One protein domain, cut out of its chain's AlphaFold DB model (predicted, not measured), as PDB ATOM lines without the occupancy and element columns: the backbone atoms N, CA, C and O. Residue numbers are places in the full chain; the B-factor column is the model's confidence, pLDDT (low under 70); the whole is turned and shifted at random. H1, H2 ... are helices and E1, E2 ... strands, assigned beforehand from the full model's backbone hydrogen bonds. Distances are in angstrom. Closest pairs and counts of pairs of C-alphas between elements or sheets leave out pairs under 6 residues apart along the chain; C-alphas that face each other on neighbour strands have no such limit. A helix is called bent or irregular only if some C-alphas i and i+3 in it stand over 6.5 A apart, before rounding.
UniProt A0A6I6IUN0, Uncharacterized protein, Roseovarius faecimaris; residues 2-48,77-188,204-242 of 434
ATOM      1  N   GLU A   2     -32.871 -35.051 -20.161       71.00
ATOM      2  CA  GLU A   2     -32.379 -34.609 -21.482       71.00
ATOM      3  C   GLU A   2     -32.868 -35.505 -22.634       71.00
ATOM      4  O   GLU A   2     -33.361 -34.988 -23.630       71.00
ATOM      5  N   ALA A   3     -32.800 -36.832 -22.481       72.44
ATOM      6  CA  ALA A   3     -33.320 -37.767 -23.480       72.44
ATOM      7  C   ALA A   3     -34.821 -37.573 -23.742       72.44
ATOM      8  O   ALA A   3     -35.230 -37.507 -24.893       72.44
ATOM      9  N   LEU A   4     -35.626 -37.381 -22.691       75.88
ATOM     10  CA  LEU A   4     -37.050 -37.062 -22.829       75.88
ATOM     11  C   LEU A   4     -37.259 -35.750 -23.582       75.88
ATOM     12  O   LEU A   4     -38.096 -35.679 -24.470       75.88
ATOM     13  N   VAL A   5     -36.459 -34.723 -23.283       77.62
ATOM     14  CA  VAL A   5     -36.529 -33.438 -23.985       77.62
ATOM     15  C   VAL A   5     -36.239 -33.597 -25.474       77.62
ATOM     16  O   VAL A   5     -36.896 -32.948 -26.284       77.62
ATOM     17  N   LEU A   6     -35.286 -34.457 -25.836       75.94
ATOM     18  CA  LEU A   6     -34.992 -34.785 -27.231       75.94
ATOM     19  C   LEU A   6     -36.157 -35.535 -27.878       75.94
ATOM     20  O   LEU A   6     -36.604 -35.128 -28.939       75.94
ATOM     21  N   ILE A   7     -36.690 -36.568 -27.220       77.06
ATOM     22  CA  ILE A   7     -37.821 -37.349 -27.737       77.06
ATOM     23  C   ILE A   7     -39.043 -36.444 -27.958       77.06
ATOM     24  O   ILE A   7     -39.585 -36.404 -29.060       77.06
ATOM     25  N   PHE A   8     -39.436 -35.647 -26.959       81.06
ATOM     26  CA  PHE A   8     -40.585 -34.746 -27.064       81.06
ATOM     27  C   PHE A   8     -40.388 -33.668 -28.124       81.06
ATOM     28  O   PHE A   8     -41.289 -33.461 -28.930       81.06
ATOM     29  N   ALA A   9     -39.218 -33.019 -28.184       77.19
ATOM     30  CA  ALA A   9     -38.931 -32.008 -29.206       77.19
ATOM     31  C   ALA A   9     -39.169 -32.523 -30.635       77.19
ATOM     32  O   ALA A   9     -39.510 -31.754 -31.533       77.19
ATOM     33  N   GLU A  10     -39.009 -33.825 -30.829       78.75
ATOM     34  CA  GLU A  10     -39.035 -34.472 -32.129       78.75
ATOM     35  C   GLU A  10     -40.412 -35.084 -32.420       78.75
ATOM     36  O   GLU A  10     -40.896 -34.981 -33.545       78.75
ATOM     37  N   ILE A  11     -41.133 -35.566 -31.398       76.12
ATOM     38  CA  ILE A  11     -42.581 -35.836 -31.495       76.12
ATOM     39  C   ILE A  11     -43.327 -34.574 -31.958       76.12
ATOM     40  O   ILE A  11     -44.198 -34.658 -32.827       76.12
ATOM     41  N   LEU A  12     -42.944 -33.392 -31.458       79.56
ATOM     42  CA  LEU A  12     -43.509 -32.114 -31.911       79.56
ATOM     43  C   LEU A  12     -43.288 -31.887 -33.419       79.56
ATOM     44  O   LEU A  12     -44.193 -31.421 -34.113       79.56
ATOM     45  N   LEU A  13     -42.109 -32.233 -33.952       76.06
ATOM     46  CA  LEU A  13     -41.835 -32.139 -35.391       76.06
ATOM     47  C   LEU A  13     -42.636 -33.170 -36.197       76.06
ATOM     48  O   LEU A  13     -43.143 -32.833 -37.269       76.06
ATOM     49  N   ALA A  14     -42.807 -34.388 -35.675       70.38
ATOM     50  CA  ALA A  14     -43.612 -35.425 -36.320       70.38
ATOM     51  C   ALA A  14     -45.078 -35.011 -36.465       70.38
ATOM     52  O   ALA A  14     -45.663 -35.186 -37.532       70.38
ATOM     53  N   CYS A  15     -45.649 -34.414 -35.418       74.25
ATOM     54  CA  CYS A  15     -47.030 -33.934 -35.424       74.25
ATOM     55  C   CYS A  15     -47.225 -32.721 -36.353       74.25
ATOM     56  O   CYS A  15     -48.316 -32.508 -36.882       74.25
ATOM     57  N   LEU A  16     -46.167 -31.945 -36.622       76.44
ATOM     58  CA  LEU A  16     -46.227 -30.791 -37.523       76.44
ATOM     59  C   LEU A  16     -46.327 -31.197 -39.006       76.44
ATOM     60  O   LEU A  16     -46.985 -30.513 -39.789       76.44
ATOM     61  N   ALA A  17     -45.697 -32.302 -39.412       71.94
ATOM     62  CA  ALA A  17     -45.679 -32.750 -40.807       71.94
ATOM     63  C   ALA A  17     -47.083 -32.951 -41.432       71.94
ATOM     64  O   ALA A  17     -47.342 -32.362 -42.490       71.94
ATOM     65  N   PRO A  18     -48.020 -33.710 -40.821       69.06
ATOM     66  CA  PRO A  18     -49.362 -33.880 -41.377       69.06
ATOM     67  C   PRO A  18     -50.166 -32.574 -41.376       69.06
ATOM     68  O   PRO A  18     -50.925 -32.338 -42.314       69.06
ATOM     69  N   LEU A  19     -49.968 -31.688 -40.393       70.44
ATOM     70  CA  LEU A  19     -50.601 -30.365 -40.398       70.44
ATOM     71  C   LEU A  19     -50.159 -29.515 -41.580       70.44
ATOM     72  O   LEU A  19     -50.995 -28.879 -42.214       70.44
ATOM     73  N   LEU A  20     -48.860 -29.491 -41.886       71.81
ATOM     74  CA  LEU A  20     -48.342 -28.741 -43.030       71.81
ATOM     75  C   LEU A  20     -48.903 -29.291 -44.346       71.81
ATOM     76  O   LEU A  20     -49.275 -28.513 -45.224       71.81
ATOM     77  N   ALA A  21     -49.031 -30.616 -44.458       70.25
ATOM     78  CA  ALA A  21     -49.657 -31.253 -45.614       70.25
ATOM     79  C   ALA A  21     -51.147 -30.881 -45.737       70.25
ATOM     80  O   ALA A  21     -51.596 -30.488 -46.816       70.25
ATOM     81  N   LEU A  22     -51.903 -30.935 -44.632       70.50
ATOM     82  CA  LEU A  22     -53.314 -30.539 -44.590       70.50
ATOM     83  C   LEU A  22     -53.507 -29.050 -44.887       70.50
ATOM     84  O   LEU A  22     -54.395 -28.697 -45.658       70.50
ATOM     85  N   ALA A  23     -52.667 -28.179 -44.329       72.12
ATOM     86  CA  ALA A  23     -52.698 -26.744 -44.589       72.12
ATOM     87  C   ALA A  23     -52.388 -26.436 -46.060       72.12
ATOM     88  O   ALA A  23     -53.074 -25.617 -46.669       72.12
ATOM     89  N   GLY A  24     -51.408 -27.125 -46.653       69.50
ATOM     90  CA  GLY A  24     -51.101 -27.023 -48.080       69.50
ATOM     91  C   GLY A  24     -52.276 -27.458 -48.961       69.50
ATOM     92  O   GLY A  24     -52.632 -26.751 -49.904       69.50
ATOM     93  N   ALA A  25     -52.931 -28.572 -48.621       70.31
ATOM     94  CA  ALA A  25     -54.115 -29.047 -49.334       70.31
ATOM     95  C   ALA A  25     -55.309 -28.088 -49.179       70.31
ATOM     96  O   ALA A  25     -55.969 -27.756 -50.164       70.31
ATOM     97  N   ALA A  26     -55.559 -27.583 -47.970       69.31
ATOM     98  CA  ALA A  26     -56.608 -26.601 -47.709       69.31
ATOM     99  C   ALA A  26     -56.356 -25.292 -48.470       69.31
ATOM    100  O   ALA A  26     -57.280 -24.751 -49.075       69.31
ATOM    101  N   LEU A  27     -55.110 -24.809 -48.500       71.75
ATOM    102  CA  LEU A  27     -54.721 -23.633 -49.277       71.75
ATOM    103  C   LEU A  27     -54.963 -23.851 -50.773       71.75
ATOM    104  O   LEU A  27     -55.486 -22.953 -51.425       71.75
ATOM    105  N   ALA A  28     -54.635 -25.031 -51.308       67.06
ATOM    106  CA  ALA A  28     -54.917 -25.370 -52.701       67.06
ATOM    107  C   ALA A  28     -56.425 -25.324 -52.998       67.06
ATOM    108  O   ALA A  28     -56.830 -24.688 -53.967       67.06
ATOM    109  N   VAL A  29     -57.262 -25.890 -52.120       71.31
ATOM    110  CA  VAL A  29     -58.730 -25.841 -52.253       71.31
ATOM    111  C   VAL A  29     -59.257 -24.407 -52.173       71.31
ATOM    112  O   VAL A  29     -60.105 -24.015 -52.974       71.31
ATOM    113  N   VAL A  30     -58.761 -23.599 -51.232       71.69
ATOM    114  CA  VAL A  30     -59.143 -22.182 -51.116       71.69
ATOM    115  C   VAL A  30     -58.725 -21.414 -52.365       71.69
ATOM    116  O   VAL A  30     -59.508 -20.622 -52.880       71.69
ATOM    117  N   LEU A  31     -57.524 -21.660 -52.884       69.12
ATOM    118  CA  LEU A  31     -57.016 -21.006 -54.084       69.12
ATOM    119  C   LEU A  31     -57.827 -21.411 -55.321       69.12
ATOM    120  O   LEU A  31     -58.203 -20.540 -56.099       69.12
ATOM    121  N   GLU A  32     -58.193 -22.686 -55.463       70.25
ATOM    122  CA  GLU A  32     -59.132 -23.147 -56.493       70.25
ATOM    123  C   GLU A  32     -60.515 -22.502 -56.344       70.25
ATOM    124  O   GLU A  32     -61.101 -22.071 -57.337       70.25
ATOM    125  N   ALA A  33     -61.030 -22.372 -55.119       71.38
ATOM    126  CA  ALA A  33     -62.313 -21.724 -54.856       71.38
ATOM    127  C   ALA A  33     -62.277 -20.224 -55.187       71.38
ATOM    128  O   ALA A  33     -63.210 -19.709 -55.803       71.38
ATOM    129  N   VAL A  34     -61.190 -19.530 -54.834       73.81
ATOM    130  CA  VAL A  34     -60.965 -18.118 -55.167       73.81
ATOM    131  C   VAL A  34     -60.818 -17.946 -56.675       73.81
ATOM    132  O   VAL A  34     -61.480 -17.083 -57.244       73.81
ATOM    133  N   LEU A  35     -60.019 -18.776 -57.348       72.31
ATOM    134  CA  LEU A  35     -59.888 -18.747 -58.807       72.31
ATOM    135  C   LEU A  35     -61.220 -19.054 -59.499       72.31
ATOM    136  O   LEU A  35     -61.570 -18.378 -60.463       72.31
ATOM    137  N   GLY A  36     -61.994 -20.012 -58.988       75.31
ATOM    138  CA  GLY A  36     -63.337 -20.323 -59.471       75.31
ATOM    139  C   GLY A  36     -64.314 -19.165 -59.267       75.31
ATOM    140  O   GLY A  36     -65.078 -18.835 -60.174       75.31
ATOM    141  N   PHE A  37     -64.254 -18.494 -58.115       73.94
ATOM    142  CA  PHE A  37     -65.042 -17.297 -57.831       73.94
ATOM    143  C   PHE A  37     -64.654 -16.135 -58.747       73.94
ATOM    144  O   PHE A  37     -65.528 -15.515 -59.345       73.94
ATOM    145  N   LEU A  38     -63.358 -15.869 -58.924       73.12
ATOM    146  CA  LEU A  38     -62.860 -14.856 -59.853       73.12
ATOM    147  C   LEU A  38     -63.282 -15.187 -61.286       73.12
ATOM    148  O   LEU A  38     -63.786 -14.312 -61.980       73.12
ATOM    149  N   ALA A  39     -63.168 -16.442 -61.720       72.94
ATOM    150  CA  ALA A  39     -63.651 -16.880 -63.026       72.94
ATOM    151  C   ALA A  39     -65.167 -16.689 -63.178       72.94
ATOM    152  O   ALA A  39     -65.628 -16.364 -64.268       72.94
ATOM    153  N   LEU A  40     -65.947 -16.826 -62.102       72.50
ATOM    154  CA  LEU A  40     -67.387 -16.576 -62.108       72.50
ATOM    155  C   LEU A  40     -67.711 -15.079 -62.162       72.50
ATOM    156  O   LEU A  40     -68.550 -14.672 -62.960       72.50
ATOM    157  N   VAL A  41     -67.036 -14.254 -61.361       73.12
ATOM    158  CA  VAL A  41     -67.230 -12.796 -61.339       73.12
ATOM    159  C   VAL A  41     -66.762 -12.182 -62.653       73.12
ATOM    160  O   VAL A  41     -67.533 -11.491 -63.312       73.12
ATOM    161  N   PHE A  42     -65.534 -12.467 -63.084       74.69
ATOM    162  CA  PHE A  42     -65.000 -11.966 -64.347       74.69
ATOM    163  C   PHE A  42     -65.659 -12.625 -65.554       74.69
ATOM    164  O   PHE A  42     -65.892 -11.939 -66.541       74.69
ATOM    165  N   GLY A  43     -66.033 -13.902 -65.480       68.75
ATOM    166  CA  GLY A  43     -66.848 -14.561 -66.500       68.75
ATOM    167  C   GLY A  43     -68.231 -13.927 -66.617       68.75
ATOM    168  O   GLY A  43     -68.685 -13.685 -67.728       68.75
ATOM    169  N   GLY A  44     -68.849 -13.553 -65.493       65.19
ATOM    170  CA  GLY A  44     -70.103 -12.805 -65.437       65.19
ATOM    171  C   GLY A  44     -69.967 -11.384 -65.983       65.19
ATOM    172  O   GLY A  44     -70.788 -10.961 -66.787       65.19
ATOM    173  N   VAL A  45     -68.896 -10.661 -65.644       64.06
ATOM    174  CA  VAL A  45     -68.591  -9.338 -66.220       64.06
ATOM    175  C   VAL A  45     -68.313  -9.445 -67.722       64.06
ATOM    176  O   VAL A  45     -68.766  -8.602 -68.493       64.06
ATOM    177  N   PHE A  46     -67.628 -10.500 -68.168       58.09
ATOM    178  CA  PHE A  46     -67.379 -10.769 -69.583       58.09
ATOM    179  C   PHE A  46     -68.662 -11.179 -70.313       58.09
ATOM    180  O   PHE A  46     -68.854 -10.784 -71.461       58.09
ATOM    181  N   GLU A  47     -69.568 -11.912 -69.661       61.31
ATOM    182  CA  GLU A  47     -70.906 -12.197 -70.178       61.31
ATOM    183  C   GLU A  47     -71.763 -10.938 -70.251       61.31
ATOM    184  O   GLU A  47     -72.354 -10.718 -71.298       61.31
ATOM    185  N   VAL A  48     -71.757 -10.061 -69.244       62.91
ATOM    186  CA  VAL A  48     -72.460  -8.763 -69.267       62.91
ATOM    187  C   VAL A  48     -71.882  -7.847 -70.348       62.91
ATOM    188  O   VAL A  48     -72.620  -7.201 -71.088       62.91
ATOM    189  N   VAL A  77     -71.197 -27.700 -55.659       68.56
ATOM    190  CA  VAL A  77     -71.125 -27.572 -54.192       68.56
ATOM    191  C   VAL A  77     -71.122 -28.947 -53.514       68.56
ATOM    192  O   VAL A  77     -70.346 -29.170 -52.593       68.56
ATOM    193  N   HIS A  78     -71.936 -29.893 -53.996       72.31
ATOM    194  CA  HIS A  78     -71.951 -31.261 -53.462       72.31
ATOM    195  C   HIS A  78     -70.659 -32.026 -53.780       72.31
ATOM    196  O   HIS A  78     -70.171 -32.758 -52.927       72.31
ATOM    197  N   TRP A  79     -70.082 -31.839 -54.970       74.88
ATOM    198  CA  TRP A  79     -68.790 -32.425 -55.337       74.88
ATOM    199  C   TRP A  79     -67.645 -31.837 -54.512       74.88
ATOM    200  O   TRP A  79     -66.789 -32.591 -54.068       74.88
ATOM    201  N   ALA A  80     -67.656 -30.529 -54.244       68.19
ATOM    202  CA  ALA A  80     -66.666 -29.883 -53.385       68.19
ATOM    203  C   ALA A  80     -66.780 -30.358 -51.927       68.19
ATOM    204  O   ALA A  80     -65.780 -30.740 -51.324       68.19
ATOM    205  N   ALA A  81     -67.998 -30.411 -51.377       68.75
ATOM    206  CA  ALA A  81     -68.236 -30.932 -50.032       68.75
ATOM    207  C   ALA A  81     -67.864 -32.421 -49.921       68.75
ATOM    208  O   ALA A  81     -67.163 -32.812 -48.992       68.75
ATOM    209  N   GLY A  82     -68.270 -33.244 -50.894       75.31
ATOM    210  CA  GLY A  82     -67.906 -34.660 -50.957       75.31
ATOM    211  C   GLY A  82     -66.400 -34.875 -51.114       75.31
ATOM    212  O   GLY A  82     -65.841 -35.752 -50.464       75.31
ATOM    213  N   GLY A  83     -65.732 -34.036 -51.911       74.56
ATOM    214  CA  GLY A  83     -64.279 -34.033 -52.069       74.56
ATOM    215  C   GLY A  83     -63.551 -33.688 -50.773       74.56
ATOM    216  O   GLY A  83     -62.618 -34.392 -50.405       74.56
ATOM    217  N   LEU A  84     -64.014 -32.674 -50.035       71.06
ATOM    218  CA  LEU A  84     -63.462 -32.316 -48.723       71.06
ATOM    219  C   LEU A  84     -63.645 -33.433 -47.690       71.06
ATOM    220  O   LEU A  84     -62.706 -33.745 -46.964       71.06
ATOM    221  N   VAL A  85     -64.822 -34.065 -47.643       74.44
ATOM    222  CA  VAL A  85     -65.074 -35.205 -46.743       74.44
ATOM    223  C   VAL A  85     -64.187 -36.393 -47.111       74.44
ATOM    224  O   VAL A  85     -63.576 -36.989 -46.227       74.44
ATOM    225  N   ALA A  86     -64.069 -36.718 -48.401       74.31
ATOM    226  CA  ALA A  86     -63.194 -37.789 -48.870       74.31
ATOM    227  C   ALA A  86     -61.721 -37.492 -48.553       74.31
ATOM    228  O   ALA A  86     -61.020 -38.369 -48.059       74.31
ATOM    229  N   LEU A  87     -61.265 -36.254 -48.765       75.12
ATOM    230  CA  LEU A  87     -59.910 -35.818 -48.429       75.12
ATOM    231  C   LEU A  87     -59.652 -35.900 -46.920       75.12
ATOM    232  O   LEU A  87     -58.605 -36.391 -46.512       75.12
ATOM    233  N   GLY A  88     -60.611 -35.474 -46.094       73.69
ATOM    234  CA  GLY A  88     -60.535 -35.596 -44.638       73.69
ATOM    235  C   GLY A  88     -60.453 -37.055 -44.186       73.69
ATOM    236  O   GLY A  88     -59.582 -37.402 -43.395       73.69
ATOM    237  N   ALA A  89     -61.294 -37.930 -44.747       76.69
ATOM    238  CA  ALA A  89     -61.267 -39.364 -44.461       76.69
ATOM    239  C   ALA A  89     -59.945 -40.018 -44.897       76.69
ATOM    240  O   ALA A  89     -59.381 -40.813 -44.148       76.69
ATOM    241  N   VAL A  90     -59.420 -39.652 -46.071       76.88
ATOM    242  CA  VAL A  90     -58.100 -40.098 -46.547       76.88
ATOM    243  C   VAL A  90     -56.991 -39.571 -45.643       76.88
ATOM    244  O   VAL A  90     -56.073 -40.321 -45.342       76.88
ATOM    245  N   GLY A  91     -57.080 -38.326 -45.172       76.31
ATOM    246  CA  GLY A  91     -56.127 -37.740 -44.230       76.31
ATOM    247  C   GLY A  91     -56.085 -38.506 -42.911       76.31
ATOM    248  O   GLY A  91     -55.012 -38.915 -42.484       76.31
ATOM    249  N   VAL A  92     -57.248 -38.788 -42.316       78.62
ATOM    250  CA  VAL A  92     -57.354 -39.603 -41.094       78.62
ATOM    251  C   VAL A  92     -56.814 -41.014 -41.330       78.62
ATOM    252  O   VAL A  92     -56.000 -41.501 -40.548       78.62
ATOM    253  N   LEU A  93     -57.206 -41.660 -42.433       79.25
ATOM    254  CA  LEU A  93     -56.726 -42.997 -42.778       79.25
ATOM    255  C   LEU A  93     -55.207 -43.011 -42.989       79.25
ATOM    256  O   LEU A  93     -54.532 -43.915 -42.508       79.25
ATOM    257  N   ALA A  94     -54.660 -42.002 -43.666       77.44
ATOM    258  CA  ALA A  94     -53.226 -41.854 -43.868       77.44
ATOM    259  C   ALA A  94     -52.502 -41.624 -42.537       77.44
ATOM    260  O   ALA A  94     -51.471 -42.244 -42.301       77.44
ATOM    261  N   SER A  95     -53.051 -40.802 -41.641       79.31
ATOM    262  CA  SER A  95     -52.485 -40.617 -40.307       79.31
ATOM    263  C   SER A  95     -52.433 -41.922 -39.527       79.31
ATOM    264  O   SER A  95     -51.411 -42.177 -38.913       79.31
ATOM    265  N   VAL A  96     -53.455 -42.779 -39.609       83.12
ATOM    266  CA  VAL A  96     -53.452 -44.090 -38.935       83.12
ATOM    267  C   VAL A  96     -52.485 -45.075 -39.607       83.12
ATOM    268  O   VAL A  96     -51.674 -45.699 -38.928       83.12
ATOM    269  N   LEU A  97     -52.525 -45.202 -40.937       84.88
ATOM    270  CA  LEU A  97     -51.719 -46.184 -41.681       84.88
ATOM    271  C   LEU A  97     -50.227 -45.831 -41.733       84.88
ATOM    272  O   LEU A  97     -49.383 -46.726 -41.742       84.88
ATOM    273  N   PHE A  98     -49.893 -44.540 -41.774       86.12
ATOM    274  CA  PHE A  98     -48.515 -44.059 -41.890       86.12
ATOM    275  C   PHE A  98     -47.947 -43.506 -40.584       86.12
ATOM    276  O   PHE A  98     -46.797 -43.075 -40.584       86.12
ATOM    277  N   MET A  99     -48.679 -43.562 -39.465       88.38
ATOM    278  CA  MET A  99     -48.183 -43.098 -38.162       88.38
ATOM    279  C   MET A  99     -46.819 -43.702 -37.823       88.38
ATOM    280  O   MET A  99     -45.869 -42.973 -37.559       88.38
ATOM    281  N   GLN A 100     -46.706 -45.032 -37.851       92.88
ATOM    282  CA  GLN A 100     -45.480 -45.715 -37.451       92.88
ATOM    283  C   GLN A 100     -44.306 -45.414 -38.407       92.88
ATOM    284  O   GLN A 100     -43.235 -45.072 -37.906       92.88
ATOM    285  N   PRO A 101     -44.463 -45.457 -39.750       92.00
ATOM    286  CA  PRO A 101     -43.436 -44.972 -40.676       92.00
ATOM    287  C   PRO A 101     -43.018 -43.512 -40.453       92.00
ATOM    288  O   PRO A 101     -41.822 -43.228 -40.444       92.00
ATOM    289  N   ILE A 102     -43.975 -42.597 -40.251       87.69
ATOM    290  CA  ILE A 102     -43.701 -41.170 -40.017       87.69
ATOM    291  C   ILE A 102     -42.921 -40.993 -38.714       87.69
ATOM    292  O   ILE A 102     -41.889 -40.327 -38.708       87.69
ATOM    293  N   LEU A 103     -43.366 -41.628 -37.627       90.31
ATOM    294  CA  LEU A 103     -42.681 -41.567 -36.336       90.31
ATOM    295  C   LEU A 103     -41.279 -42.168 -36.410       90.31
ATOM    296  O   LEU A 103     -40.354 -41.563 -35.882       90.31
ATOM    297  N   ARG A 104     -41.088 -43.301 -37.097       93.56
ATOM    298  CA  ARG A 104     -39.748 -43.878 -37.306       93.56
ATOM    299  C   ARG A 104     -38.837 -42.913 -38.049       93.56
ATOM    300  O   ARG A 104     -37.764 -42.604 -37.554       93.56
ATOM    301  N   TYR A 105     -39.296 -42.367 -39.174       89.00
ATOM    302  CA  TYR A 105     -38.521 -41.400 -39.953       89.00
ATOM    303  C   TYR A 105     -38.129 -40.160 -39.136       89.00
ATOM    304  O   TYR A 105     -36.992 -39.686 -39.206       89.00
ATOM    305  N   VAL A 106     -39.064 -39.635 -38.339       86.88
ATOM    306  CA  VAL A 106     -38.798 -38.472 -37.490       86.88
ATOM    307  C   VAL A 106     -37.847 -38.831 -36.353       86.88
ATOM    308  O   VAL A 106     -36.918 -38.071 -36.109       86.88
ATOM    309  N   MET A 107     -37.998 -39.997 -35.718       88.44
ATOM    310  CA  MET A 107     -37.066 -40.480 -34.691       88.44
ATOM    311  C   MET A 107     -35.664 -40.748 -35.238       88.44
ATOM    312  O   MET A 107     -34.695 -40.411 -34.567       88.44
ATOM    313  N   ASP A 108     -35.527 -41.247 -36.464       90.62
ATOM    314  CA  ASP A 108     -34.221 -41.426 -37.110       90.62
ATOM    315  C   ASP A 108     -33.558 -40.069 -37.412       90.62
ATOM    316  O   ASP A 108     -32.364 -39.864 -37.174       90.62
ATOM    317  N   THR A 109     -34.342 -39.096 -37.883       86.81
ATOM    318  CA  THR A 109     -33.859 -37.734 -38.167       86.81
ATOM    319  C   THR A 109     -33.443 -37.012 -36.882       86.81
ATOM    320  O   THR A 109     -32.366 -36.411 -36.808       86.81
ATOM    321  N   ALA A 110     -34.281 -37.113 -35.854       82.88
ATOM    322  CA  ALA A 110     -34.025 -36.657 -34.497       82.88
ATOM    323  C   ALA A 110     -32.750 -37.264 -33.929       82.88
ATOM    324  O   ALA A 110     -31.886 -36.563 -33.400       82.88
ATOM    325  N   SER A 111     -32.631 -38.580 -34.077       87.88
ATOM    326  CA  SER A 111     -31.511 -39.375 -33.618       87.88
ATOM    327  C   SER A 111     -30.199 -38.875 -34.222       87.88
ATOM    328  O   SER A 111     -29.245 -38.570 -33.496       87.88
ATOM    329  N   ALA A 112     -30.183 -38.674 -35.543       88.19
ATOM    330  CA  ALA A 112     -29.038 -38.131 -36.262       88.19
ATOM    331  C   ALA A 112     -28.692 -36.702 -35.809       88.19
ATOM    332  O   ALA A 112     -27.524 -36.391 -35.566       88.19
ATOM    333  N   ARG A 113     -29.695 -35.830 -35.639       85.38
ATOM    334  CA  ARG A 113     -29.494 -34.436 -35.204       85.38
ATOM    335  C   ARG A 113     -28.982 -34.336 -33.769       85.38
ATOM    336  O   ARG A 113     -28.174 -33.459 -33.461       85.38
ATOM    337  N   ALA A 114     -29.483 -35.196 -32.893       82.94
ATOM    338  CA  ALA A 114     -29.116 -35.244 -31.491       82.94
ATOM    339  C   ALA A 114     -27.808 -36.013 -31.252       82.94
ATOM    340  O   ALA A 114     -27.295 -35.968 -30.136       82.94
ATOM    341  N   GLY A 115     -27.284 -36.743 -32.240       88.81
ATOM    342  CA  GLY A 115     -26.169 -37.666 -32.024       88.81
ATOM    343  C   GLY A 115     -26.507 -38.748 -30.992       88.81
ATOM    344  O   GLY A 115     -25.662 -39.118 -30.183       88.81
ATOM    345  N   ALA A 116     -27.764 -39.189 -30.948       91.31
ATOM    346  CA  ALA A 116     -28.254 -40.222 -30.039       91.31
ATOM    347  C   ALA A 116     -29.104 -41.200 -30.836       91.31
ATOM    348  O   ALA A 116     -30.006 -40.766 -31.525       91.31
ATOM    349  N   GLU A 117     -28.865 -42.496 -30.746       94.44
ATOM    350  CA  GLU A 117     -29.714 -43.535 -31.318       94.44
ATOM    351  C   GLU A 117     -31.013 -43.662 -30.516       94.44
ATOM    352  O   GLU A 117     -30.968 -43.931 -29.319       94.44
ATOM    353  N   ILE A 118     -32.163 -43.444 -31.154       94.69
ATOM    354  CA  ILE A 118     -33.482 -43.596 -30.524       94.69
ATOM    355  C   ILE A 118     -34.297 -44.549 -31.389       94.69
ATOM    356  O   ILE A 118     -34.566 -44.256 -32.551       94.69
ATOM    357  N   ARG A 119     -34.692 -45.691 -30.830       96.00
ATOM    358  CA  ARG A 119     -35.531 -46.694 -31.496       96.00
ATOM    359  C   ARG A 119     -36.743 -47.001 -30.633       96.00
ATOM    360  O   ARG A 119     -36.704 -46.806 -29.427       96.00
ATOM    361  N   PHE A 120     -37.806 -47.500 -31.247       97.38
ATOM    362  CA  PHE A 120     -38.995 -47.977 -30.547       97.38
ATOM    363  C   PHE A 120     -39.568 -49.200 -31.266       97.38
ATOM    364  O   PHE A 120     -39.439 -49.332 -32.491       97.38
ATOM    365  N   GLU A 121     -40.209 -50.093 -30.521       97.88
ATOM    366  CA  GLU A 121     -40.794 -51.319 -31.076       97.88
ATOM    367  C   GLU A 121     -42.125 -51.022 -31.769       97.88
ATOM    368  O   GLU A 121     -42.340 -51.358 -32.942       97.88
ATOM    369  N   ARG A 122     -43.003 -50.321 -31.047       97.50
ATOM    370  CA  ARG A 122     -44.371 -50.019 -31.461       97.50
ATOM    371  C   ARG A 122     -44.738 -48.581 -31.115       97.50
ATOM    372  O   ARG A 122     -44.281 -48.038 -30.114       97.50
ATOM    373  N   ALA A 123     -45.577 -47.990 -31.956       96.62
ATOM    374  CA  ALA A 123     -46.238 -46.725 -31.688       96.62
ATOM    375  C   ALA A 123     -47.749 -46.904 -31.865       96.62
ATOM    376  O   ALA A 123     -48.164 -47.625 -32.772       96.62
ATOM    377  N   ASP A 124     -48.537 -46.239 -31.030       96.06
ATOM    378  CA  ASP A 124     -49.994 -46.132 -31.113       96.06
ATOM    379  C   ASP A 124     -50.406 -44.650 -30.956       96.06
ATOM    380  O   ASP A 124     -49.615 -43.831 -30.483       96.06
ATOM    381  N   GLY A 125     -51.632 -44.294 -31.354       93.25
ATOM    382  CA  GLY A 125     -52.174 -42.938 -31.199       93.25
ATOM    383  C   GLY A 125     -52.682 -42.311 -32.499       93.25
ATOM    384  O   GLY A 125     -52.993 -43.007 -33.470       93.25
ATOM    385  N   MET A 126     -52.801 -40.983 -32.505       89.56
ATOM    386  CA  MET A 126     -53.252 -40.198 -33.650       89.56
ATOM    387  C   MET A 126     -52.495 -38.867 -33.728       89.56
ATOM    388  O   MET A 126     -52.771 -37.915 -33.005       89.56
ATOM    389  N   LEU A 127     -51.583 -38.763 -34.701       87.12
ATOM    390  CA  LEU A 127     -50.747 -37.569 -34.913       87.12
ATOM    391  C   LEU A 127     -51.549 -36.275 -35.139       87.12
ATOM    392  O   LEU A 127     -51.034 -35.190 -34.892       87.12
ATOM    393  N   LEU A 128     -52.793 -36.378 -35.626       83.31
ATOM    394  CA  LEU A 128     -53.666 -35.222 -35.862       83.31
ATOM    395  C   LEU A 128     -54.255 -34.634 -34.577       83.31
ATOM    396  O   LEU A 128     -54.490 -33.429 -34.541       83.31
ATOM    397  N   THR A 129     -54.510 -35.456 -33.555       88.75
ATOM    398  CA  THR A 129     -54.922 -34.969 -32.226       88.75
ATOM    399  C   THR A 129     -53.733 -34.675 -31.330       88.75
ATOM    400  O   THR A 129     -53.892 -33.948 -30.360       88.75
ATOM    401  N   GLY A 130     -52.548 -35.169 -31.697       90.50
ATOM    402  CA  GLY A 130     -51.325 -35.004 -30.920       90.50
ATOM    403  C   GLY A 130     -51.131 -36.087 -29.865       90.50
ATOM    404  O   GLY A 130     -50.184 -35.991 -29.092       90.50
ATOM    405  N   ASP A 131     -51.977 -37.118 -29.862       95.25
ATOM    406  CA  ASP A 131     -51.868 -38.255 -28.951       95.25
ATOM    407  C   ASP A 131     -50.874 -39.262 -29.521       95.25
ATOM    408  O   ASP A 131     -51.093 -39.831 -30.597       95.25
ATOM    409  N   VAL A 132     -49.770 -39.487 -28.816       95.81
ATOM    410  CA  VAL A 132     -48.711 -40.408 -29.233       95.81
ATOM    411  C   VAL A 132     -48.302 -41.277 -28.057       95.81
ATOM    412  O   VAL A 132     -47.833 -40.772 -27.041       95.81
ATOM    413  N   THR A 133     -48.398 -42.591 -28.230       97.25
ATOM    414  CA  THR A 133     -47.837 -43.573 -27.303       97.25
ATOM    415  C   THR A 133     -46.745 -44.373 -27.999       97.25
ATOM    416  O   THR A 133     -46.954 -44.933 -29.075       97.25
ATOM    417  N   LEU A 134     -45.579 -44.464 -27.373       97.38
ATOM    418  CA  LEU A 134     -44.439 -45.258 -27.819       97.38
ATOM    419  C   LEU A 134     -44.160 -46.375 -26.810       97.38
ATOM    420  O   LEU A 134     -44.184 -46.142 -25.601       97.38
ATOM    421  N   TYR A 135     -43.848 -47.569 -27.310       98.38
ATOM    422  CA  TYR A 135     -43.522 -48.746 -26.503       98.38
ATOM    423  C   TYR A 135     -42.134 -49.285 -26.841       98.38
ATOM    424  O   TYR A 135     -41.723 -49.274 -28.009       98.38
ATOM    425  N   GLY A 136     -41.448 -49.801 -25.819       97.94
ATOM    426  CA  GLY A 136     -40.141 -50.443 -25.971       97.94
ATOM    427  C   GLY A 136     -39.115 -49.496 -26.587       97.94
ATOM    428  O   GLY A 136     -38.487 -49.820 -27.595       97.94
ATOM    429  N   ILE A 137     -39.003 -48.280 -26.048       97.62
ATOM    430  CA  ILE A 137     -38.051 -47.292 -26.555       97.62
ATOM    431  C   ILE A 137     -36.661 -47.664 -26.055       97.62
ATOM    432  O   ILE A 137     -36.465 -47.888 -24.865       97.62
ATOM    433  N   THR A 138     -35.674 -47.653 -26.941       97.25
ATOM    434  CA  THR A 138     -34.260 -47.697 -26.574       97.25
ATOM    435  C   THR A 138     -33.594 -46.402 -27.008       97.25
ATOM    436  O   THR A 138     -33.762 -45.944 -28.138       97.25
ATOM    437  N   ALA A 139     -32.877 -45.768 -26.086       95.81
ATOM    438  CA  ALA A 139     -32.218 -44.491 -26.294       95.81
ATOM    439  C   ALA A 139     -30.753 -44.613 -25.880       95.81
ATOM    440  O   ALA A 139     -30.451 -44.856 -24.712       95.81
ATOM    441  N   ARG A 140     -29.839 -44.408 -26.828       95.88
ATOM    442  CA  ARG A 140     -28.403 -44.563 -26.620       95.88
ATOM    443  C   ARG A 140     -27.627 -43.387 -27.187       95.88
ATOM    444  O   ARG A 140     -27.749 -43.042 -28.353       95.88
ATOM    445  N   ARG A 141     -26.749 -42.798 -26.389       93.25
ATOM    446  CA  ARG A 141     -25.805 -41.767 -26.818       93.25
ATOM    447  C   ARG A 141     -24.423 -42.121 -26.288       93.25
ATOM    448  O   ARG A 141     -24.206 -42.158 -25.077       93.25
ATOM    449  N   ALA A 142     -23.481 -42.358 -27.200       85.81
ATOM    450  CA  ALA A 142     -22.063 -42.380 -26.848       85.81
ATOM    451  C   ALA A 142     -21.640 -40.961 -26.432       85.81
ATOM    452  O   ALA A 142     -22.179 -39.997 -26.959       85.81
ATOM    453  N   ALA A 143     -20.710 -40.824 -25.483       68.62
ATOM    454  CA  ALA A 143     -20.506 -39.587 -24.719       68.62
ATOM    455  C   ALA A 143     -19.302 -38.699 -25.135       68.62
ATOM    456  O   ALA A 143     -18.542 -38.317 -24.240       68.62
ATOM    457  N   PRO A 144     -19.047 -38.354 -26.420       71.69
ATOM    458  CA  PRO A 144     -18.013 -37.368 -26.721       71.69
ATOM    459  C   PRO A 144     -18.485 -35.940 -26.393       71.69
ATOM    460  O   PRO A 144     -17.691 -35.124 -25.936       71.69
ATOM    461  N   GLU A 145     -19.777 -35.638 -26.569       73.06
ATOM    462  CA  GLU A 145     -20.347 -34.301 -26.375       73.06
ATOM    463  C   GLU A 145     -21.735 -34.403 -25.716       73.06
ATOM    464  O   GLU A 145     -22.712 -34.814 -26.340       73.06
ATOM    465  N   GLY A 146     -21.830 -34.046 -24.432       82.62
ATOM    466  CA  GLY A 146     -23.069 -34.126 -23.641       82.62
ATOM    467  C   GLY A 146     -23.202 -35.397 -22.794       82.62
ATOM    468  O   GLY A 146     -22.276 -36.201 -22.700       82.62
ATOM    469  N   LEU A 147     -24.352 -35.548 -22.132       86.56
ATOM    470  CA  LEU A 147     -24.639 -36.689 -21.260       86.56
ATOM    471  C   LEU A 147     -24.620 -37.993 -22.074       86.56
ATOM    472  O   LEU A 147     -25.348 -38.115 -23.060       86.56
ATOM    473  N   GLY A 148     -23.807 -38.960 -21.657       92.31
ATOM    474  CA  GLY A 148     -23.857 -40.318 -22.183       92.31
ATOM    475  C   GLY A 148     -24.987 -41.088 -21.530       92.31
ATOM    476  O   GLY A 148     -25.153 -41.016 -20.314       92.31
ATOM    477  N   PHE A 149     -25.751 -41.841 -22.306       95.31
ATOM    478  CA  PHE A 149     -26.815 -42.670 -21.754       95.31
ATOM    479  C   PHE A 149     -27.051 -43.906 -22.612       95.31
ATOM    480  O   PHE A 149     -26.818 -43.885 -23.819       95.31
ATOM    481  N   ASP A 150     -27.512 -44.971 -21.975       96.88
ATOM    482  CA  ASP A 150     -28.023 -46.181 -22.613       96.88
ATOM    483  C   ASP A 150     -29.227 -46.626 -21.790       96.88
ATOM    484  O   ASP A 150     -29.060 -47.072 -20.655       96.88
ATOM    485  N   MET A 151     -30.427 -46.358 -22.296       97.44
ATOM    486  CA  MET A 151     -31.674 -46.489 -21.550       97.44
ATOM    487  C   MET A 151     -32.723 -47.243 -22.355       97.44
ATOM    488  O   MET A 151     -32.872 -47.021 -23.558       97.44
ATOM    489  N   ALA A 152     -33.502 -48.063 -21.662       98.19
ATOM    490  CA  ALA A 152     -34.741 -48.644 -22.148       98.19
ATOM    491  C   ALA A 152     -35.922 -47.999 -21.410       98.19
ATOM    492  O   ALA A 152     -35.880 -47.837 -20.194       98.19
ATOM    493  N   ILE A 153     -36.965 -47.616 -22.139       98.12
ATOM    494  CA  ILE A 153     -38.199 -47.040 -21.598       98.12
ATOM    495  C   ILE A 153     -39.343 -47.939 -22.051       98.12
ATOM    496  O   ILE A 153     -39.549 -48.126 -23.254       98.12
ATOM    497  N   ALA A 154     -40.085 -48.503 -21.102       98.31
ATOM    498  CA  ALA A 154     -41.171 -49.425 -21.411       98.31
ATOM    499  C   ALA A 154     -42.302 -48.725 -22.175       98.31
ATOM    500  O   ALA A 154     -42.759 -49.237 -23.203       98.31
ATOM    501  N   ARG A 155     -42.718 -47.545 -21.699       98.19
ATOM    502  CA  ARG A 155     -43.808 -46.768 -22.291       98.19
ATOM    503  C   ARG A 155     -43.581 -45.264 -22.156       98.19
ATOM    504  O   ARG A 155     -43.144 -44.780 -21.116       98.19
ATOM    505  N   LEU A 156     -43.923 -44.527 -23.209       98.00
ATOM    506  CA  LEU A 156     -43.991 -43.069 -23.208       98.00
ATOM    507  C   LEU A 156     -45.302 -42.627 -23.854       98.00
ATOM    508  O   LEU A 156     -45.528 -42.936 -25.021       98.00
ATOM    509  N   ASP A 157     -46.131 -41.894 -23.117       97.81
ATOM    510  CA  ASP A 157     -47.327 -41.227 -23.636       97.81
ATOM    511  C   ASP A 157     -47.069 -39.718 -23.752       97.81
ATOM    512  O   ASP A 157     -46.441 -39.110 -22.881       97.81
ATOM    513  N   ALA A 158     -47.565 -39.106 -24.821       96.88
ATOM    514  CA  ALA A 158     -47.480 -37.677 -25.080       96.88
ATOM    515  C   ALA A 158     -48.811 -37.171 -25.648       96.88
ATOM    516  O   ALA A 158     -49.296 -37.717 -26.635       96.88
ATOM    517  N   GLU A 159     -49.353 -36.101 -25.072       97.06
ATOM    518  CA  GLU A 159     -50.504 -35.365 -25.607       97.06
ATOM    519  C   GLU A 159     -50.034 -33.977 -26.042       97.06
ATOM    520  O   GLU A 159     -49.789 -33.091 -25.221       97.06
ATOM    521  N   VAL A 160     -49.839 -33.787 -27.340       94.44
ATOM    522  CA  VAL A 160     -49.321 -32.544 -27.914       94.44
ATOM    523  C   VAL A 160     -50.472 -31.625 -28.302       94.44
ATOM    524  O   VAL A 160     -51.331 -32.014 -29.086       94.44
ATOM    525  N   ASP A 161     -50.444 -30.362 -27.869       94.19
ATOM    526  CA  ASP A 161     -51.342 -29.362 -28.446       94.19
ATOM    527  C   ASP A 161     -50.846 -28.996 -29.850       94.19
ATOM    528  O   ASP A 161     -49.965 -28.153 -30.058       94.19
ATOM    529  N   VAL A 162     -51.442 -29.667 -30.829       88.12
ATOM    530  CA  VAL A 162     -51.110 -29.589 -32.249       88.12
ATOM    531  C   VAL A 162     -51.196 -28.152 -32.787       88.12
ATOM    532  O   VAL A 162     -50.388 -27.762 -33.633       88.12
ATOM    533  N   LEU A 163     -52.103 -27.317 -32.262       88.81
ATOM    534  CA  LEU A 163     -52.237 -25.918 -32.688       88.81
ATOM    535  C   LEU A 163     -51.055 -25.066 -32.214       88.81
ATOM    536  O   LEU A 163     -50.609 -24.154 -32.919       88.81
ATOM    537  N   THR A 164     -50.494 -25.387 -31.048       90.44
ATOM    538  CA  THR A 164     -49.348 -24.657 -30.487       90.44
ATOM    539  C   THR A 164     -48.023 -24.986 -31.173       90.44
ATOM    540  O   THR A 164     -47.053 -24.248 -30.990       90.44
ATOM    541  N   LEU A 165     -47.961 -26.020 -32.022       86.06
ATOM    542  CA  LEU A 165     -46.753 -26.377 -32.781       86.06
ATOM    543  C   LEU A 165     -46.265 -25.257 -33.709       86.06
ATOM    544  O   LEU A 165     -45.059 -25.135 -33.963       86.06
ATOM    545  N   LEU A 166     -47.191 -24.417 -34.180       84.06
ATOM    546  CA  LEU A 166     -46.907 -23.231 -34.995       84.06
ATOM    547  C   LEU A 166     -46.469 -22.020 -34.155       84.06
ATOM    548  O   LEU A 166     -45.887 -21.075 -34.687       84.06
ATOM    549  N   SER A 167     -46.725 -22.038 -32.846       89.06
ATOM    550  CA  SER A 167     -46.289 -20.985 -31.926       89.06
ATOM    551  C   SER A 167     -44.786 -21.084 -31.653       89.06
ATOM    552  O   SER A 167     -44.171 -22.121 -31.874       89.06
ATOM    553  N   ARG A 168     -44.148 -20.042 -31.112       88.88
ATOM    554  CA  ARG A 168     -42.711 -20.118 -30.769       88.88
ATOM    555  C   ARG A 168     -42.402 -21.175 -29.704       88.88
ATOM    556  O   ARG A 168     -41.317 -21.758 -29.744       88.88
ATOM    557  N   THR A 169     -43.352 -21.444 -28.812       92.00
ATOM    558  CA  THR A 169     -43.192 -22.330 -27.655       92.00
ATOM    559  C   THR A 169     -44.308 -23.368 -27.657       92.00
ATOM    560  O   THR A 169     -45.377 -23.104 -27.111       92.00
ATOM    561  N   PRO A 170     -44.076 -24.533 -28.280       93.00
ATOM    562  CA  PRO A 170     -45.044 -25.618 -28.280       93.00
ATOM    563  C   PRO A 170     -45.430 -26.048 -26.865       93.00
ATOM    564  O   PRO A 170     -44.597 -26.008 -25.948       93.00
ATOM    565  N   VAL A 171     -46.678 -26.483 -26.722       95.12
ATOM    566  CA  VAL A 171     -47.256 -26.976 -25.476       95.12
ATOM    567  C   VAL A 171     -47.596 -28.454 -25.633       95.12
ATOM    568  O   VAL A 171     -48.210 -28.873 -26.611       95.12
ATOM    569  N   ILE A 172     -47.174 -29.242 -24.655       95.69
ATOM    570  CA  ILE A 172     -47.571 -30.635 -24.474       95.69
ATOM    571  C   ILE A 172     -48.458 -30.653 -23.231       95.69
ATOM    572  O   ILE A 172     -48.041 -30.201 -22.168       95.69
ATOM    573  N   SER A 173     -49.693 -31.111 -23.350       96.75
ATOM    574  CA  SER A 173     -50.630 -31.170 -22.227       96.75
ATOM    575  C   SER A 173     -50.158 -32.179 -21.184       96.75
ATOM    576  O   SER A 173     -50.034 -31.845 -20.007       96.75
ATOM    577  N   LEU A 174     -49.808 -33.383 -21.629       97.12
ATOM    578  CA  LEU A 174     -49.397 -34.475 -20.760       97.12
ATOM    579  C   LEU A 174     -48.203 -35.212 -21.359       97.12
ATOM    580  O   LEU A 174     -48.160 -35.492 -22.555       97.12
ATOM    581  N   ALA A 175     -47.245 -35.554 -20.509       97.31
ATOM    582  CA  ALA A 175     -46.172 -36.481 -20.819       97.31
ATOM    583  C   ALA A 175     -46.092 -37.531 -19.717       97.31
ATOM    584  O   ALA A 175     -45.801 -37.184 -18.576       97.31
ATOM    585  N   ARG A 176     -46.302 -38.803 -20.046       98.00
ATOM    586  CA  ARG A 176     -46.117 -39.908 -19.102       98.00
ATOM    587  C   ARG A 176     -44.964 -40.784 -19.541       98.00
ATOM    588  O   ARG A 176     -44.848 -41.109 -20.720       98.00
ATOM    589  N   VAL A 177     -44.108 -41.153 -18.603       97.81
ATOM    590  CA  VAL A 177     -42.954 -42.014 -18.845       97.81
ATOM    591  C   VAL A 177     -42.946 -43.104 -17.790       97.81
ATOM    592  O   VAL A 177     -42.772 -42.807 -16.611       97.81
ATOM    593  N   ASP A 178     -43.084 -44.350 -18.224       98.38
ATOM    594  CA  ASP A 178     -43.146 -45.504 -17.332       98.38
ATOM    595  C   ASP A 178     -42.023 -46.500 -17.659       98.38
ATOM    596  O   ASP A 178     -41.747 -46.797 -18.831       98.38
ATOM    597  N   GLY A 179     -41.397 -47.049 -16.615       97.81
ATOM    598  CA  GLY A 179     -40.463 -48.169 -16.723       97.81
ATOM    599  C   GLY A 179     -39.151 -47.790 -17.406       97.81
ATOM    600  O   GLY A 179     -38.808 -48.357 -18.446       97.81
ATOM    601  N   VAL A 180     -38.426 -46.814 -16.855       98.12
ATOM    602  CA  VAL A 180     -37.121 -46.384 -17.383       98.12
ATOM    603  C   VAL A 180     -36.015 -47.186 -16.712       98.12
ATOM    604  O   VAL A 180     -35.862 -47.131 -15.500       98.12
ATOM    605  N   THR A 181     -35.183 -47.869 -17.486       98.56
ATOM    606  CA  THR A 181     -34.016 -48.600 -16.978       98.56
ATOM    607  C   THR A 181     -32.768 -48.255 -17.774       98.56
ATOM    608  O   THR A 181     -32.870 -47.851 -18.931       98.56
ATOM    609  N   GLY A 182     -31.579 -48.391 -17.183       97.69
ATOM    610  CA  GLY A 182     -30.326 -48.255 -17.926       97.69
ATOM    611  C   GLY A 182     -29.224 -47.520 -17.183       97.69
ATOM    612  O   GLY A 182     -29.144 -47.560 -15.959       97.69
ATOM    613  N   THR A 183     -28.345 -46.863 -17.934       96.81
ATOM    614  CA  THR A 183     -27.150 -46.205 -17.399       96.81
ATOM    615  C   THR A 183     -27.017 -44.777 -17.904       96.81
ATOM    616  O   THR A 183     -27.394 -44.454 -19.037       96.81
ATOM    617  N   VAL A 184     -26.447 -43.917 -17.066       94.56
ATOM    618  CA  VAL A 184     -26.151 -42.520 -17.378       94.56
ATOM    619  C   VAL A 184     -24.713 -42.214 -16.983       94.56
ATOM    620  O   VAL A 184     -24.244 -42.621 -15.928       94.56
ATOM    621  N   SER A 185     -24.002 -41.470 -17.823       92.19
ATOM    622  CA  SER A 185     -22.631 -41.028 -17.572       92.19
ATOM    623  C   SER A 185     -22.458 -39.552 -17.950       92.19
ATOM    624  O   SER A 185     -23.085 -39.076 -18.902       92.19
ATOM    625  N   PRO A 186     -21.626 -38.794 -17.219       87.00
ATOM    626  CA  PRO A 186     -21.353 -37.408 -17.541       87.00
ATOM    627  C   PRO A 186     -20.574 -37.304 -18.863       87.00
ATOM    628  O   PRO A 186     -19.918 -38.265 -19.284       87.00
ATOM    629  N   PRO A 187     -20.604 -36.130 -19.515       85.44
ATOM    630  CA  PRO A 187     -19.821 -35.887 -20.720       85.44
ATOM    631  C   PRO A 187     -18.331 -36.157 -20.497       85.44
ATOM    632  O   PRO A 187     -17.719 -35.626 -19.565       85.44
ATOM    633  N   ARG A 188     -17.708 -36.915 -21.407       82.19
ATOM    634  CA  ARG A 188     -16.246 -37.046 -21.467       82.19
ATOM    635  C   ARG A 188     -15.683 -35.885 -22.274       82.19
ATOM    636  O   ARG A 188     -15.342 -36.032 -23.442       82.19
ATOM    637  N   PHE A 204     -39.964 -25.531 -25.119       92.06
ATOM    638  CA  PHE A 204     -41.331 -26.039 -25.059       92.06
ATOM    639  C   PHE A 204     -41.758 -26.162 -23.595       92.06
ATOM    640  O   PHE A 204     -40.920 -26.169 -22.679       92.06
ATOM    641  N   VAL A 205     -43.067 -26.239 -23.385       94.44
ATOM    642  CA  VAL A 205     -43.680 -26.408 -22.068       94.44
ATOM    643  C   VAL A 205     -44.489 -27.693 -22.083       94.44
ATOM    644  O   VAL A 205     -45.193 -27.964 -23.049       94.44
ATOM    645  N   ILE A 206     -44.378 -28.476 -21.020       95.44
ATOM    646  CA  ILE A 206     -45.282 -29.578 -20.734       95.44
ATOM    647  C   ILE A 206     -46.100 -29.173 -19.509       95.44
ATOM    648  O   ILE A 206     -45.523 -28.813 -18.481       95.44
ATOM    649  N   THR A 207     -47.424 -29.177 -19.618       96.00
ATOM    650  CA  THR A 207     -48.307 -28.785 -18.513       96.00
ATOM    651  C   THR A 207     -48.159 -29.753 -17.344       96.00
ATOM    652  O   THR A 207     -48.006 -29.296 -16.213       96.00
ATOM    653  N   GLN A 208     -48.097 -31.055 -17.631       96.38
ATOM    654  CA  GLN A 208     -47.878 -32.098 -16.635       96.38
ATOM    655  C   GLN A 208     -46.937 -33.189 -17.159       96.38
ATOM    656  O   GLN A 208     -47.123 -33.710 -18.261       96.38
ATOM    657  N   VAL A 209     -45.928 -33.540 -16.362       97.31
ATOM    658  CA  VAL A 209     -45.050 -34.692 -16.599       97.31
ATOM    659  C   VAL A 209     -45.226 -35.689 -15.464       97.31
ATOM    660  O   VAL A 209     -44.933 -35.351 -14.322       97.31
ATOM    661  N   ASP A 210     -45.613 -36.911 -15.798       97.81
ATOM    662  CA  ASP A 210     -45.649 -38.049 -14.888       97.81
ATOM    663  C   ASP A 210     -44.484 -38.986 -15.230       97.81
ATOM    664  O   ASP A 210     -44.315 -39.399 -16.379       97.81
ATOM    665  N   VAL A 211     -43.686 -39.356 -14.238       97.12
ATOM    666  CA  VAL A 211     -42.615 -40.345 -14.374       97.12
ATOM    667  C   VAL A 211     -42.830 -41.432 -13.335       97.12
ATOM    668  O   VAL A 211     -43.033 -41.116 -12.163       97.12
ATOM    669  N   LYS A 212     -42.779 -42.699 -13.748       98.25
ATOM    670  CA  LYS A 212     -42.912 -43.853 -12.855       98.25
ATOM    671  C   LYS A 212     -41.885 -44.928 -13.164       98.25
ATOM    672  O   LYS A 212     -41.477 -45.099 -14.316       98.25
ATOM    673  N   ASP A 213     -41.508 -45.666 -12.128       98.00
ATOM    674  CA  ASP A 213     -40.679 -46.867 -12.223       98.00
ATOM    675  C   ASP A 213     -39.356 -46.625 -12.974       98.00
ATOM    676  O   ASP A 213     -39.053 -47.251 -13.992       98.00
ATOM    677  N   VAL A 214     -38.559 -45.669 -12.493       97.94
ATOM    678  CA  VAL A 214     -37.214 -45.392 -13.015       97.94
ATOM    679  C   VAL A 214     -36.182 -46.131 -12.178       97.94
ATOM    680  O   VAL A 214     -36.174 -45.991 -10.963       97.94
ATOM    681  N   ALA A 215     -35.260 -46.837 -12.824       98.25
ATOM    682  CA  ALA A 215     -34.098 -47.473 -12.215       98.25
ATOM    683  C   ALA A 215     -32.862 -47.265 -13.106       98.25
ATOM    684  O   ALA A 215     -32.637 -47.974 -14.088       98.25
ATOM    685  N   LEU A 216     -32.053 -46.263 -12.775       97.62
ATOM    686  CA  LEU A 216     -30.860 -45.881 -13.525       97.62
ATOM    687  C   LEU A 216     -29.596 -46.137 -12.708       97.62
ATOM    688  O   LEU A 216     -29.557 -45.870 -11.515       97.62
ATOM    689  N   GLU A 217     -28.526 -46.573 -13.361       97.50
ATOM    690  CA  GLU A 217     -27.179 -46.553 -12.792       97.50
ATOM    691  C   GLU A 217     -26.458 -45.278 -13.242       97.50
ATOM    692  O   GLU A 217     -26.206 -45.064 -14.434       97.50
ATOM    693  N   ILE A 218     -26.119 -44.417 -12.287       94.69
ATOM    694  CA  ILE A 218     -25.369 -43.190 -12.533       94.69
ATOM    695  C   ILE A 218     -23.883 -43.501 -12.402       94.69
ATOM    696  O   ILE A 218     -23.436 -43.999 -11.376       94.69
ATOM    697  N   ARG A 219     -23.103 -43.195 -13.441       93.25
ATOM    698  CA  ARG A 219     -21.654 -43.427 -13.509       93.25
ATOM    699  C   ARG A 219     -20.909 -42.093 -13.502       93.25
ATOM    700  O   ARG A 219     -20.545 -41.622 -14.581       93.25
ATOM    701  N   PRO A 220     -20.723 -41.444 -12.342       88.31
ATOM    702  CA  PRO A 220     -20.038 -40.155 -12.244       88.31
ATOM    703  C   PRO A 220     -18.575 -40.231 -12.713       88.31
ATOM    704  O   PRO A 220     -17.981 -41.299 -12.865       88.31
ATOM    705  N   LYS A 221     -17.963 -39.068 -12.961       84.69
ATOM    706  CA  LYS A 221     -16.551 -38.991 -13.354       84.69
ATOM    707  C   LYS A 221     -15.678 -39.094 -12.105       84.69
ATOM    708  O   LYS A 221     -15.650 -38.164 -11.314       84.69
ATOM    709  N   GLY A 222     -14.917 -40.181 -11.983       83.50
ATOM    710  CA  GLY A 222     -13.934 -40.345 -10.905       83.50
ATOM    711  C   GLY A 222     -14.510 -40.825  -9.569       83.50
ATOM    712  O   GLY A 222     -13.780 -40.832  -8.585       83.50
ATOM    713  N   SER A 223     -15.772 -41.252  -9.539       85.56
ATOM    714  CA  SER A 223     -16.411 -41.842  -8.356       85.56
ATOM    715  C   SER A 223     -17.107 -43.151  -8.728       85.56
ATOM    716  O   SER A 223     -17.254 -43.470  -9.911       85.56
ATOM    717  N   GLU A 224     -17.500 -43.925  -7.719       90.81
ATOM    718  CA  GLU A 224     -18.220 -45.182  -7.914       90.81
ATOM    719  C   GLU A 224     -19.601 -44.944  -8.541       90.81
ATOM    720  O   GLU A 224     -20.224 -43.896  -8.346       90.81
ATOM    721  N   ALA A 225     -20.063 -45.915  -9.331       94.19
ATOM    722  CA  ALA A 225     -21.412 -45.892  -9.865       94.19
ATOM    723  C   ALA A 225     -22.437 -46.120  -8.746       94.19
ATOM    724  O   ALA A 225     -22.178 -46.869  -7.809       94.19
ATOM    725  N   TYR A 226     -23.612 -45.509  -8.856       94.50
ATOM    726  CA  TYR A 226     -24.664 -45.665  -7.856       94.50
ATOM    727  C   TYR A 226     -26.058 -45.740  -8.487       94.50
ATOM    728  O   TYR A 226     -26.288 -45.168  -9.559       94.50
ATOM    729  N   PRO A 227     -27.010 -46.432  -7.836       96.69
ATOM    730  CA  PRO A 227     -28.381 -46.501  -8.313       96.69
ATOM    731  C   PRO A 227     -29.133 -45.190  -8.045       96.69
ATOM    732  O   PRO A 227     -29.025 -44.594  -6.973       96.69
ATOM    733  N   LEU A 228     -29.939 -44.778  -9.017       96.38
ATOM    734  CA  LEU A 228     -30.988 -43.775  -8.909       96.38
ATOM    735  C   LEU A 228     -32.314 -44.464  -9.226       96.38
ATOM    736  O   LEU A 228     -32.546 -44.870 -10.367       96.38
ATOM    737  N   VAL A 229     -33.183 -44.565  -8.230       97.81
ATOM    738  CA  VAL A 229     -34.538 -45.094  -8.383       97.81
ATOM    739  C   VAL A 229     -35.518 -43.942  -8.221       97.81
ATOM    740  O   VAL A 229     -35.409 -43.185  -7.267       97.81
ATOM    741  N   ILE A 230     -36.460 -43.772  -9.142       97.56
ATOM    742  CA  ILE A 230     -37.582 -42.839  -8.970       97.56
ATOM    743  C   ILE A 230     -38.843 -43.680  -9.062       97.56
ATOM    744  O   ILE A 230     -39.171 -44.177 -10.138       97.56
ATOM    745  N   GLU A 231     -39.529 -43.849  -7.937       98.06
ATOM    746  CA  GLU A 231     -40.790 -44.588  -7.895       98.06
ATOM    747  C   GLU A 231     -41.862 -43.796  -8.637       98.06
ATOM    748  O   GLU A 231     -42.494 -44.290  -9.569       98.06
ATOM    749  N   THR A 232     -42.003 -42.524  -8.262       97.94
ATOM    750  CA  THR A 232     -42.937 -41.586  -8.881       97.94
ATOM    751  C   THR A 232     -42.361 -40.179  -8.876       97.94
ATOM    752  O   THR A 232     -41.813 -39.743  -7.864       97.94
ATOM    753  N   ALA A 233     -42.538 -39.441  -9.967       97.19
ATOM    754  CA  ALA A 233     -42.350 -37.998 -10.007       97.19
ATOM    755  C   ALA A 233     -43.439 -37.343 -10.860       97.19
ATOM    756  O   ALA A 233     -43.598 -37.679 -12.029       97.19
ATOM    757  N   GLU A 234     -44.155 -36.381 -10.293       97.06
ATOM    758  CA  GLU A 234     -45.109 -35.528 -11.003       97.06
ATOM    759  C   GLU A 234     -44.543 -34.111 -11.074       97.06
ATOM    760  O   GLU A 234     -44.179 -33.550 -10.045       97.06
ATOM    761  N   VAL A 235     -44.454 -33.517 -12.263       94.25
ATOM    762  CA  VAL A 235     -43.885 -32.178 -12.472       94.25
ATOM    763  C   VAL A 235     -44.869 -31.300 -13.230       94.25
ATOM    764  O   VAL A 235     -45.229 -31.612 -14.366       94.25
ATOM    765  N   ALA A 236     -45.249 -30.164 -12.643       92.19
ATOM    766  CA  ALA A 236     -46.213 -29.246 -13.247       92.19
ATOM    767  C   ALA A 236     -45.959 -27.769 -12.858       92.19
ATOM    768  O   ALA A 236     -45.950 -27.442 -11.669       92.19
ATOM    769  N   PRO A 237     -45.784 -26.839 -13.826       91.31
ATOM    770  CA  PRO A 237     -45.476 -27.077 -15.235       91.31
ATOM    771  C   PRO A 237     -43.995 -27.426 -15.432       91.31
ATOM    772  O   PRO A 237     -43.105 -26.827 -14.817       91.31
ATOM    773  N   PHE A 238     -43.711 -28.317 -16.376       92.06
ATOM    774  CA  PHE A 238     -42.354 -28.621 -16.809       92.06
ATOM    775  C   PHE A 238     -41.956 -27.736 -17.990       92.06
ATOM    776  O   PHE A 238     -42.632 -27.673 -19.014       92.06
ATOM    777  N   ARG A 239     -40.818 -27.049 -17.887       90.56
ATOM    778  CA  ARG A 239     -40.290 -26.227 -18.987       90.56
ATOM    779  C   ARG A 239     -38.949 -26.785 -19.418       90.56
ATOM    780  O   ARG A 239     -38.063 -26.960 -18.585       90.56
ATOM    781  N   SER A 240     -38.767 -27.010 -20.719       88.19
ATOM    782  CA  SER A 240     -37.542 -27.641 -21.228       88.19
ATOM    783  C   SER A 240     -36.279 -26.824 -20.944       88.19
ATOM    784  O   SER A 240     -35.209 -27.394 -20.738       88.19
ATOM    785  N   SER A 241     -36.406 -25.497 -20.861       84.12
ATOM    786  CA  SER A 241     -35.312 -24.597 -20.494       84.12
ATOM    787  C   SER A 241     -34.920 -24.694 -19.021       84.12
ATOM    788  O   SER A 241     -33.758 -24.485 -18.710       84.12
ATOM    789  N   THR A 242     -35.845 -25.029 -18.118       84.50
ATOM    790  CA  THR A 242     -35.618 -25.160 -16.668       84.50
ATOM    791  C   THR A 242     -35.880 -26.594 -16.212       84.50
ATOM    792  O   THR A 242     -36.440 -26.800 -15.143       84.50
TER     793      THR A 242
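AT A GLANCE: This is residues 2 to 48, 77 to 188 and 204 to 242 of the 434 residues of an uncharacterized protein of Roseovarius faecimaris (UniProt A0A6I6IUN0). Look first for a twisted sheet of seven strands, most of them sharply bent, which curls round the first part of the long helix H1, residues 2 to 15. From this curved body H1 and the arm H2a run out to one side as two long arms, with residues 34 to 48 of H1 sticking out free, while the other arm of the bent helix H2, H2b, packs on the sheet beside the start of H1. The printed part has 198 residues, with three named helices and seven named strands in the order H1 H2 E1 E2 E3 E4 H3 E5 E6 E7. The sheet is branched and mixed, with E5 and E6 parallel and its other neighbour pairs antiparallel, and the class is mixed, helices and strands. The whole is loose, with a radius of gyration of the C-alphas of 22.3 A, and a rod spanning 89 by 29 by 27 A.

IN THESE COORDINATES: Begin with the sheet: E1 is residues 117 to 119, E2 122 to 126, E3 131 to 141, E4 148 to 160, E5 171 to 185, E6 205 to 218 and E7 226 to 235. Find C-alpha 171 at (-47.256, -26.976, -25.476); from there E5, the longest strand, runs 29.4 A, bending by 98 degrees at residue 182. E3, E4, E6 and E7 bend too, by 77 degrees at 136, 88 at 154, 95 at 208 and 70 at 232. H1, residues 2 to 48, runs 67.5 A from C-alpha 2 at (-32.379, -34.609, -21.482) to C-alpha 48 at (-72.460, -8.763, -69.267). By its hydrogen bonds H2, residues 77 to 114, was assigned as one helix, but it is bent: C-alphas 97 and 100 are 7.6 A apart. Its arms are H2a, residues 77 to 97, 29.7 A long, and H2b, residues 100 to 114, 20.3 A long. H3 is residues 162 to 166.

HOW THE PARTS SIT: Start at E3, where E1 and E2 lie on one side and E4 on the other side. Between the antiparallel neighbours E1 and E3, N 117 and O 140 are within hydrogen-bond range at 2.7 A, and between the antiparallel neighbours E2 and E3, a hairpin, N 124 and O 133 are within hydrogen-bond range at 2.8 A. E2, E3 and E4 form a meander, each strand the antiparallel neighbour of the one before; look at N 134 and O 156, 2.8 A. Next come E4 and E5, antiparallel, with N 157 and O 176 at 2.8 A; E5 and E6, parallel, with N 177 and O 210 at 2.8 A; and the hairpin E6 and E7, with N 211 and O 233 at 2.8 A. H1 and H2b are on the same face of the sheet, H2b at a height over the sheet of 8.5 A. H1 touches H2b with residues 6 to 14 alone, the closest C-alphas being those of Ala 14 and Val 106, 5.8 A apart, at a steep tilt of 61 degrees, opposite ways. H1 and H2a are close but not clearly touching, at a shallow tilt of 14 degrees, opposite ways; their closest C-alphas, of Pro 18 and Ser 95, are 7.5 A apart. H2a only grazes the sheet with residues 92 to 96. H3 only grazes it with residues 162 to 165, and touches H1, the closest C-alphas being those of Leu 16 and Leu 165, 6.5 A apart. In H2a and H2b every O i to N i+4 pair is within hydrogen-bond range; in H1 40 of 43 are, and in H3 0 of 1, beside 1 of 2 O i to N i+3 pairs.

THE WHOLE: The two C-alphas farthest apart, of Val 48 and Glu 224, are 89.6 A apart. Residues 49 to 76 are not printed, with 24.1 A between C-alphas 48 and 77; residues 189 to 203 are not printed, with 27.6 A between C-alphas 188 and 204. Of the links that are printed whole, none is long. The mean pLDDT of the printed part is 85.8; 15 residues are under 70, among them 43 to 48.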